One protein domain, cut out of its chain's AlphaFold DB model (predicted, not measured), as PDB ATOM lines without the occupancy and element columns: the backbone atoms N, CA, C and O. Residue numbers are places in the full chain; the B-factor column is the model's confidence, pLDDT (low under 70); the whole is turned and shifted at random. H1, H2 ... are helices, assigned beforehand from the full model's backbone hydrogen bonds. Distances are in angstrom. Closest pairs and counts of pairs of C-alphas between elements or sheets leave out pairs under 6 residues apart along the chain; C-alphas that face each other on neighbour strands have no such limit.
ATOM      1  N   THR A  12     -10.058  32.535   3.241       85.00
ATOM      2  CA  THR A  12     -10.170  33.658   4.181       85.00
ATOM      3  C   THR A  12      -9.153  34.766   3.890       85.00
ATOM      4  O   THR A  12      -9.512  35.944   3.896       85.00
ATOM      5  N   LEU A  13      -7.908  34.418   3.546       88.31
ATOM      6  CA  LEU A  13      -6.897  35.393   3.126       88.31
ATOM      7  C   LEU A  13      -7.267  36.021   1.780       88.31
ATOM      8  O   LEU A  13      -7.185  37.241   1.623       88.31
ATOM      9  N   ILE A  14      -7.683  35.199   0.812       88.75
ATOM     10  CA  ILE A  14      -8.071  35.679  -0.519       88.75
ATOM     11  C   ILE A  14      -9.246  36.657  -0.421       88.75
ATOM     12  O   ILE A  14      -9.209  37.699  -1.074       88.75
ATOM     13  N   PHE A  15     -10.242  36.379   0.424       86.50
ATOM     14  CA  PHE A  15     -11.401  37.248   0.643       86.50
ATOM     15  C   PHE A  15     -11.017  38.637   1.159       86.50
ATOM     16  O   PHE A  15     -11.581  39.630   0.699       86.50
ATOM     17  N   GLY A  16     -10.042  38.722   2.069       88.69
ATOM     18  CA  GLY A  16      -9.511  40.007   2.527       88.69
ATOM     19  C   GLY A  16      -8.678  40.707   1.452       88.69
ATOM     20  O   GLY A  16      -8.835  41.898   1.203       88.69
ATOM     21  N   TRP A  17      -7.821  39.958   0.757       89.81
ATOM     22  CA  TRP A  17      -6.898  40.529  -0.223       89.81
ATOM     23  C   TRP A  17      -7.615  41.153  -1.428       89.81
ATOM     24  O   TRP A  17      -7.255  42.251  -1.855       89.81
ATOM     25  N   ILE A  18      -8.654  40.505  -1.966       88.75
ATOM     26  CA  ILE A  18      -9.370  41.019  -3.149       88.75
ATOM     27  C   ILE A  18     -10.138  42.321  -2.879       88.75
ATOM     28  O   ILE A  18     -10.442  43.040  -3.829       88.75
ATOM     29  N   LYS A  19     -10.436  42.643  -1.614       86.31
ATOM     30  CA  LYS A  19     -11.120  43.886  -1.240       86.31
ATOM     31  C   LYS A  19     -10.321  45.124  -1.650       86.31
ATOM     32  O   LYS A  19     -10.883  46.052  -2.225       86.31
ATOM     33  N   ASP A  20      -9.015  45.100  -1.397       88.69
ATOM     34  CA  ASP A  20      -8.112  46.225  -1.670       88.69
ATOM     35  C   ASP A  20      -7.384  46.090  -3.022       88.69
ATOM     36  O   ASP A  20      -6.754  47.036  -3.497       88.69
ATOM     37  N   ASN A  21      -7.484  44.928  -3.679       90.19
ATOM     38  CA  ASN A  21      -6.817  44.627  -4.949       90.19
ATOM     39  C   ASN A  21      -7.837  44.510  -6.088       90.19
ATOM     40  O   ASN A  21      -8.179  43.421  -6.560       90.19
ATOM     41  N   LEU A  22      -8.317  45.669  -6.543       87.19
ATOM     42  CA  LEU A  22      -9.305  45.768  -7.615       87.19
ATOM     43  C   LEU A  22      -8.814  45.095  -8.908       87.19
ATOM     44  O   LEU A  22      -7.660  45.235  -9.311       87.19
ATOM     45  N   GLY A  23      -9.722  44.387  -9.582       88.25
ATOM     46  CA  GLY A  23      -9.429  43.632 -10.805       88.25
ATOM     47  C   GLY A  23      -9.114  42.150 -10.574       88.25
ATOM     48  O   GLY A  23      -9.043  41.396 -11.544       88.25
ATOM     49  N   PHE A  24      -8.997  41.715  -9.316       89.00
ATOM     50  CA  PHE A  24      -8.905  40.307  -8.938       89.00
ATOM     51  C   PHE A  24     -10.223  39.789  -8.354       89.00
ATOM     52  O   PHE A  24     -11.043  40.548  -7.844       89.00
ATOM     53  N   VAL A  25     -10.437  38.476  -8.455       86.00
ATOM     54  CA  VAL A  25     -11.661  37.794  -8.017       86.00
ATOM     55  C   VAL A  25     -11.326  36.422  -7.435       86.00
ATOM     56  O   VAL A  25     -10.459  35.721  -7.959       86.00
ATOM     57  N   ALA A  26     -12.055  36.003  -6.400       85.75
ATOM     58  CA  ALA A  26     -12.051  34.617  -5.939       85.75
ATOM     59  C   ALA A  26     -12.955  33.782  -6.863       85.75
ATOM     60  O   ALA A  26     -14.173  33.800  -6.742       85.75
ATOM     61  N   ARG A  27     -12.373  33.104  -7.863       84.38
ATOM     62  CA  ARG A  27     -13.129  32.251  -8.811       84.38
ATOM     63  C   ARG A  27     -13.417  30.852  -8.273       84.38
ATOM     64  O   ARG A  27     -14.334  30.201  -8.757       84.38
ATOM     65  N   VAL A  28     -12.602  30.391  -7.331       83.88
ATOM     66  CA  VAL A  28     -12.735  29.098  -6.662       83.88
ATOM     67  C   VAL A  28     -12.696  29.390  -5.169       83.88
ATOM     68  O   VAL A  28     -11.668  29.821  -4.659       83.88
ATOM     69  N   GLU A  29     -13.835  29.238  -4.499       76.69
ATOM     70  CA  GLU A  29     -14.016  29.670  -3.103       76.69
ATOM     71  C   GLU A  29     -13.614  28.593  -2.083       76.69
ATOM     72  O   GLU A  29     -13.340  28.906  -0.924       76.69
ATOM     73  N   ALA A  30     -13.527  27.335  -2.519       82.19
ATOM     74  CA  ALA A  30     -13.074  26.213  -1.711       82.19
ATOM     75  C   ALA A  30     -12.331  25.190  -2.579       82.19
ATOM     76  O   ALA A  30     -12.745  24.889  -3.703       82.19
ATOM     77  N   ILE A  31     -11.231  24.650  -2.051       83.00
ATOM     78  CA  ILE A  31     -10.457  23.567  -2.660       83.00
ATOM     79  C   ILE A  31     -10.135  22.563  -1.556       83.00
ATOM     80  O   ILE A  31      -9.482  22.920  -0.583       83.00
ATOM     81  N   GLY A  32     -10.537  21.305  -1.736       85.12
ATOM     82  CA  GLY A  32     -10.245  20.243  -0.774       85.12
ATOM     83  C   GLY A  32     -11.214  20.206   0.409       85.12
ATOM     84  O   GLY A  32     -12.391  20.535   0.266       85.12
ATOM     85  N   ASN A  33     -10.716  19.727   1.548       85.00
ATOM     86  CA  ASN A  33     -11.506  19.559   2.764       85.00
ATOM     87  C   ASN A  33     -11.682  20.892   3.497       85.00
ATOM     88  O   ASN A  33     -10.914  21.832   3.308       85.00
ATOM     89  N   GLN A  34     -12.689  20.952   4.366       81.56
ATOM     90  CA  GLN A  34     -12.823  22.046   5.316       81.56
ATOM     91  C   GLN A  34     -11.883  21.796   6.498       81.56
ATOM     92  O   GLN A  34     -12.132  20.910   7.316       81.56
ATOM     93  N   VAL A  41       0.746  23.471  20.507       97.44
ATOM     94  CA  VAL A  41       1.718  23.360  21.604       97.44
ATOM     95  C   VAL A  41       2.798  22.335  21.263       97.44
ATOM     96  O   VAL A  41       2.640  21.509  20.362       97.44
ATOM     97  N   ALA A  42       3.918  22.371  21.991       98.12
ATOM     98  CA  ALA A  42       4.979  21.381  21.827       98.12
ATOM     99  C   ALA A  42       4.452  19.957  22.077       98.12
ATOM    100  O   ALA A  42       3.699  19.713  23.021       98.12
ATOM    101  N   LYS A  43       4.883  18.996  21.251       97.88
ATOM    102  CA  LYS A  43       4.459  17.596  21.368       97.88
ATOM    103  C   LYS A  43       4.756  17.055  22.772       97.88
ATOM    104  O   LYS A  43       5.899  17.084  23.215       97.88
ATOM    105  N   GLY A  44       3.726  16.534  23.437       97.94
ATOM    106  CA  GLY A  44       3.812  15.992  24.796       97.94
ATOM    107  C   GLY A  44       3.601  17.016  25.918       97.94
ATOM    108  O   GLY A  44       3.539  16.615  27.074       97.94
ATOM    109  N   ASN A  45       3.447  18.309  25.610       98.25
ATOM    110  CA  ASN A  45       3.100  19.320  26.609       98.25
ATOM    111  C   ASN A  45       1.587  19.319  26.883       98.25
ATOM    112  O   ASN A  45       0.852  20.178  26.394       98.25
ATOM    113  N   THR A  46       1.123  18.323  27.636       98.19
ATOM    114  CA  THR A  46      -0.304  18.142  27.935       98.19
ATOM    115  C   THR A  46      -0.857  19.243  28.831       98.19
ATOM    116  O   THR A  46      -1.961  19.703  28.589       98.19
ATOM    117  N   ALA A  47      -0.069  19.744  29.787       98.44
ATOM    118  CA  ALA A  47      -0.514  20.806  30.689       98.44
ATOM    119  C   ALA A  47      -0.880  22.097  29.936       98.44
ATOM    120  O   ALA A  47      -1.917  22.697  30.200       98.44
ATOM    121  N   LEU A  48      -0.054  22.518  28.968       98.38
ATOM    122  CA  LEU A  48      -0.378  23.697  28.162       98.38
ATOM    123  C   LEU A  48      -1.506  23.415  27.164       98.38
ATOM    124  O   LEU A  48      -2.300  24.308  26.898       98.38
ATOM    125  N   LEU A  49      -1.585  22.195  26.621       98.50
ATOM    126  CA  LEU A  49      -2.690  21.792  25.749       98.50
ATOM    127  C   LEU A  49      -4.039  21.917  26.468       98.50
ATOM    128  O   LEU A  49      -4.960  22.518  25.929       98.50
ATOM    129  N   GLU A  50      -4.139  21.354  27.672       98.50
ATOM    130  CA  GLU A  50      -5.354  21.367  28.492       98.50
ATOM    131  C   GLU A  50      -5.764  22.799  28.830       98.50
ATOM    132  O   GLU A  50      -6.897  23.186  28.563       98.50
ATOM    133  N   TRP A  51      -4.812  23.618  29.288       98.56
ATOM    134  CA  TRP A  51      -5.076  25.024  29.582       98.56
ATOM    135  C   TRP A  51      -5.549  25.812  28.350       98.56
ATOM    136  O   TRP A  51      -6.508  26.572  28.439       98.56
ATOM    137  N   VAL A  52      -4.911  25.625  27.185       98.25
ATOM    138  CA  VAL A  52      -5.322  26.310  25.945       98.25
ATOM    139  C   VAL A  52      -6.731  25.894  25.525       98.25
ATOM    140  O   VAL A  52      -7.502  26.747  25.095       98.25
ATOM    141  N   ASN A  53      -7.081  24.613  25.651       97.75
ATOM    142  CA  ASN A  53      -8.421  24.135  25.315       97.75
ATOM    143  C   ASN A  53      -9.487  24.755  26.236       97.75
ATOM    144  O   ASN A  53     -10.476  25.287  25.736       97.75
ATOM    145  N   GLU A  54      -9.258  24.755  27.553       98.25
ATOM    146  CA  GLU A  54     -10.169  25.366  28.537       98.25
ATOM    147  C   GLU A  54     -10.345  26.877  28.308       98.25
ATOM    148  O   GLU A  54     -11.454  27.412  28.413       98.25
ATOM    149  N   GLU A  55      -9.263  27.571  27.947       97.88
ATOM    150  CA  GLU A  55      -9.308  29.002  27.646       97.88
ATOM    151  C   GLU A  55     -10.090  29.283  26.354       97.88
ATOM    152  O   GLU A  55     -10.909  30.198  26.321       97.88
ATOM    153  N   ILE A  56      -9.901  28.486  25.295       96.44
ATOM    154  CA  ILE A  56     -10.679  28.627  24.052       96.44
ATOM    155  C   ILE A  56     -12.174  28.435  24.325       96.44
ATOM    156  O   ILE A  56     -12.983  29.227  23.834       96.44
ATOM    157  N   ASP A  57     -12.544  27.431  25.120       96.25
ATOM    158  CA  ASP A  57     -13.940  27.195  25.496       96.25
ATOM    159  C   ASP A  57     -14.511  28.378  26.290       96.25
ATOM    160  O   ASP A  57     -15.622  28.837  26.011       96.25
ATOM    161  N   THR A  58     -13.736  28.931  27.224       97.50
ATOM    162  CA  THR A  58     -14.115  30.127  27.994       97.50
ATOM    163  C   THR A  58     -14.349  31.327  27.077       97.50
ATOM    164  O   THR A  58     -15.423  31.928  27.093       97.50
ATOM    165  N   LEU A  59     -13.391  31.630  26.197       96.56
ATOM    166  CA  LEU A  59     -13.472  32.755  25.261       96.56
ATOM    167  C   LEU A  59     -14.622  32.610  24.253       96.56
ATOM    168  O   LEU A  59     -15.227  33.610  23.851       96.56
ATOM    169  N   ASN A  60     -14.934  31.386  23.830       92.19
ATOM    170  CA  ASN A  60     -16.092  31.116  22.984       92.19
ATOM    171  C   ASN A  60     -17.404  31.389  23.730       92.19
ATOM    172  O   ASN A  60     -18.254  32.119  23.215       92.19
ATOM    173  N   ASN A  61     -17.552  30.846  24.942       94.38
ATOM    174  CA  ASN A  61     -18.765  30.988  25.752       94.38
ATOM    175  C   ASN A  61     -19.033  32.443  26.158       94.38
ATOM    176  O   ASN A  61     -20.185  32.879  26.164       94.38
ATOM    177  N   ASP A  62     -17.975  33.211  26.415       96.31
ATOM    178  CA  ASP A  62     -18.063  34.629  26.772       96.31
ATOM    179  C   ASP A  62     -18.313  35.544  25.556       96.31
ATOM    180  O   ASP A  62     -18.472  36.758  25.699       96.31
ATOM    181  N   GLY A  63     -18.354  34.988  24.338       93.50
ATOM    182  CA  GLY A  63     -18.603  35.729  23.099       93.50
ATOM    183  C   GLY A  63     -17.387  36.489  22.557       93.50
ATOM    184  O   GLY A  63     -17.501  37.180  21.538       93.50
ATOM    185  N   PHE A  64     -16.212  36.335  23.175       95.75
ATOM    186  CA  PHE A  64     -14.987  37.028  22.778       95.75
ATOM    187  C   PHE A  64     -14.604  36.728  21.326       95.75
ATOM    188  O   PHE A  64     -14.266  37.646  20.577       95.75
ATOM    189  N   ILE A  65     -14.694  35.466  20.894       91.19
ATOM    190  CA  ILE A  65     -14.323  35.068  19.525       91.19
ATOM    191  C   ILE A  65     -15.242  35.716  18.478       91.19
ATOM    192  O   ILE A  65     -14.767  36.221  17.456       91.19
ATOM    193  N   ALA A  66     -16.546  35.800  18.757       89.19
ATOM    194  CA  ALA A  66     -17.499  36.471  17.876       89.19
ATOM    195  C   ALA A  66     -17.221  37.980  17.773       89.19
ATOM    196  O   ALA A  66     -17.295  38.565  16.688       89.19
ATOM    197  N   ASP A  67     -16.873  38.625  18.885       94.00
ATOM    198  CA  ASP A  67     -16.551  40.051  18.896       94.00
ATOM    199  C   ASP A  67     -15.188  40.351  18.262       94.00
ATOM    200  O   ASP A  67     -15.049  41.349  17.546       94.00
ATOM    201  N   ALA A  68     -14.209  39.458  18.424       92.75
ATOM    202  CA  ALA A  68     -12.943  39.519  17.706       92.75
ATOM    203  C   ALA A  68     -13.180  39.481  16.189       92.75
ATOM    204  O   ALA A  68     -12.691  40.369  15.488       92.75
ATOM    205  N   TYR A  69     -14.004  38.549  15.690       88.31
ATOM    206  CA  TYR A  69     -14.377  38.483  14.272       88.31
ATOM    207  C   TYR A  69     -14.980  39.800  13.765       88.31
ATOM    208  O   TYR A  69     -14.521  40.348  12.758       88.31
ATOM    209  N   LYS A  70     -15.979  40.343  14.475       89.88
ATOM    210  CA  LYS A  70     -16.640  41.603  14.086       89.88
ATOM    211  C   LYS A  70     -15.663  42.773  14.040       89.88
ATOM    212  O   LYS A  70     -15.805  43.654  13.195       89.88
ATOM    213  N   LYS A  71     -14.695  42.802  14.958       93.69
ATOM    214  CA  LYS A  71     -13.744  43.906  15.093       93.69
ATOM    215  C   LYS A  71     -12.603  43.836  14.081       93.69
ATOM    216  O   LYS A  71     -12.120  44.887  13.665       93.69
ATOM    217  N   THR A  72     -12.149  42.638  13.715       90.12
ATOM    218  CA  THR A  72     -10.912  42.465  12.934       90.12
ATOM    219  C   THR A  72     -11.149  41.943  11.520       90.12
ATOM    220  O   THR A  72     -10.555  42.473  10.584       90.12
ATOM    221  N   LEU A  73     -12.024  40.950  11.339       87.69
ATOM    222  CA  LEU A  73     -12.193  40.247  10.064       87.69
ATOM    223  C   LEU A  73     -13.371  40.777   9.249       87.69
ATOM    224  O   LEU A  73     -13.219  41.028   8.056       87.69
ATOM    225  N   ALA A  74     -14.521  41.031   9.878       85.50
ATOM    226  CA  ALA A  74     -15.692  41.552   9.168       85.50
ATOM    227  C   ALA A  74     -15.401  42.848   8.372       85.50
ATOM    228  O   ALA A  74     -15.838  42.945   7.225       85.50
ATOM    229  N   PRO A  75     -14.615  43.821   8.888       89.19
ATOM    230  CA  PRO A  75     -14.248  45.013   8.129       89.19
ATOM    231  C   PRO A  75     -13.210  44.748   7.037       89.19
ATOM    232  O   PRO A  75     -13.038  45.604   6.175       89.19
ATOM    233  N   ALA A  76     -12.507  43.614   7.059       86.94
ATOM    234  CA  ALA A  76     -11.528  43.237   6.043       86.94
ATOM    235  C   ALA A  76     -12.178  42.529   4.846       86.94
ATOM    236  O   ALA A  76     -11.612  42.532   3.758       86.94
ATOM    237  N   PHE A  77     -13.382  41.980   5.007       84.56
ATOM    238  CA  PHE A  77     -14.103  41.335   3.914       84.56
ATOM    239  C   PHE A  77     -14.986  42.307   3.133       84.56
ATOM    240  O   PHE A  77     -15.373  43.391   3.592       84.56
ATOM    241  N   SER A  78     -15.260  41.925   1.892       72.12
ATOM    242  CA  SER A  78     -16.269  42.557   1.048       72.12
ATOM    243  C   SER A  78     -17.666  42.113   1.503       72.12
ATOM    244  O   SER A  78     -17.828  41.022   2.044       72.12
ATOM    245  N   SER A  79     -18.697  42.934   1.280       70.50
ATOM    246  CA  SER A  79     -20.067  42.660   1.760       70.50
ATOM    247  C   SER A  79     -20.726  41.416   1.151       70.50
ATOM    248  O   SER A  79     -21.782  40.996   1.610       70.50
ATOM    249  N   ASN A  80     -20.125  40.842   0.112       71.50
ATOM    250  CA  ASN A  80     -20.567  39.629  -0.564       71.50
ATOM    251  C   ASN A  80     -19.948  38.337   0.005       71.50
ATOM    252  O   ASN A  80     -20.194  37.279  -0.565       71.50
ATOM    253  N   ILE A  81     -19.147  38.408   1.075       73.00
ATOM    254  CA  ILE A  81     -18.596  37.228   1.762       73.00
ATOM    255  C   ILE A  81     -19.501  36.853   2.938       73.00
ATOM    256  O   ILE A  81     -19.757  37.681   3.812       73.00
ATOM    257  N   ASP A  82     -19.968  35.605   2.965       72.12
ATOM    258  CA  ASP A  82     -20.788  35.077   4.058       72.12
ATOM    259  C   ASP A  82     -19.918  34.804   5.305       72.12
ATOM    260  O   ASP A  82     -18.982  34.001   5.218       72.12
ATOM    261  N   PRO A  83     -20.210  35.410   6.475       66.56
ATOM    262  CA  PRO A  83     -19.526  35.108   7.735       66.56
ATOM    263  C   PRO A  83     -19.479  33.618   8.099       66.56
ATOM    264  O   PRO A  83     -18.504  33.180   8.714       66.56
ATOM    265  N   ALA A  84     -20.480  32.829   7.695       69.44
ATOM    266  CA  ALA A  84     -20.507  31.381   7.913       69.44
ATOM    267  C   ALA A  84     -19.408  30.629   7.135       69.44
ATOM    268  O   ALA A  84     -19.103  29.485   7.450       69.44
ATOM    269  N   SER A  85     -18.780  31.274   6.145       70.38
ATOM    270  CA  SER A  85     -17.621  30.728   5.424       70.38
ATOM    271  C   SER A  85     -16.298  30.909   6.180       70.38
ATOM    272  O   SER A  85     -15.268  30.412   5.727       70.38
ATOM    273  N   VAL A  86     -16.300  31.651   7.292       70.88
ATOM    274  CA  VAL A  86     -15.095  32.003   8.064       70.88
ATOM    275  C   VAL A  86     -15.206  31.556   9.521       70.88
ATOM    276  O   VAL A  86     -14.212  31.149  10.117       70.88
TER     277      VAL A  86
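This is residues 12 to 34 and 41 to 86 of the 90 residues of an uncharacterized protein of Trichococcus palustris (UniProt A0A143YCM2). An open, three-helix chain in which H2 and H3 meet near their ends as an L, with H1 away from both at the other end of the length, beside the unnamed stretch 73 to 86. The 69 printed residues, with H1, H2 and H3 in that order and no named strand, are all helix by class, with under half of them in named elements. The whole is only just loose, close to extended, with a radius of gyration of the C-alphas of 16.3 A, and spans 48 by 27 by 18 A.

H1 is residues 12 to 20, from C-alpha 12 at (-10.170, 33.658, 4.181). H2, residues 46 to 61, is 22.6 A long. H3, residues 64 to 72, ends at C-alpha 72 (-10.912, 42.465, 12.934).

H2 and H3, joined by a tight link, are close but not clearly touching, the closest C-alphas being Leu 59 and Ile 65, 6.2 A apart. Their lines are about perpendicular, at 73 degrees. H1 is apart from both. Each O i to N i+4 pair is within hydrogen-bond range in H2 and H3, and 3 of 5 in H1.

Residues 35 to 40 are cut out; C-alphas 34 and 41 are 21.9 A apart. Residues 83 to 84 are under pLDDT 70.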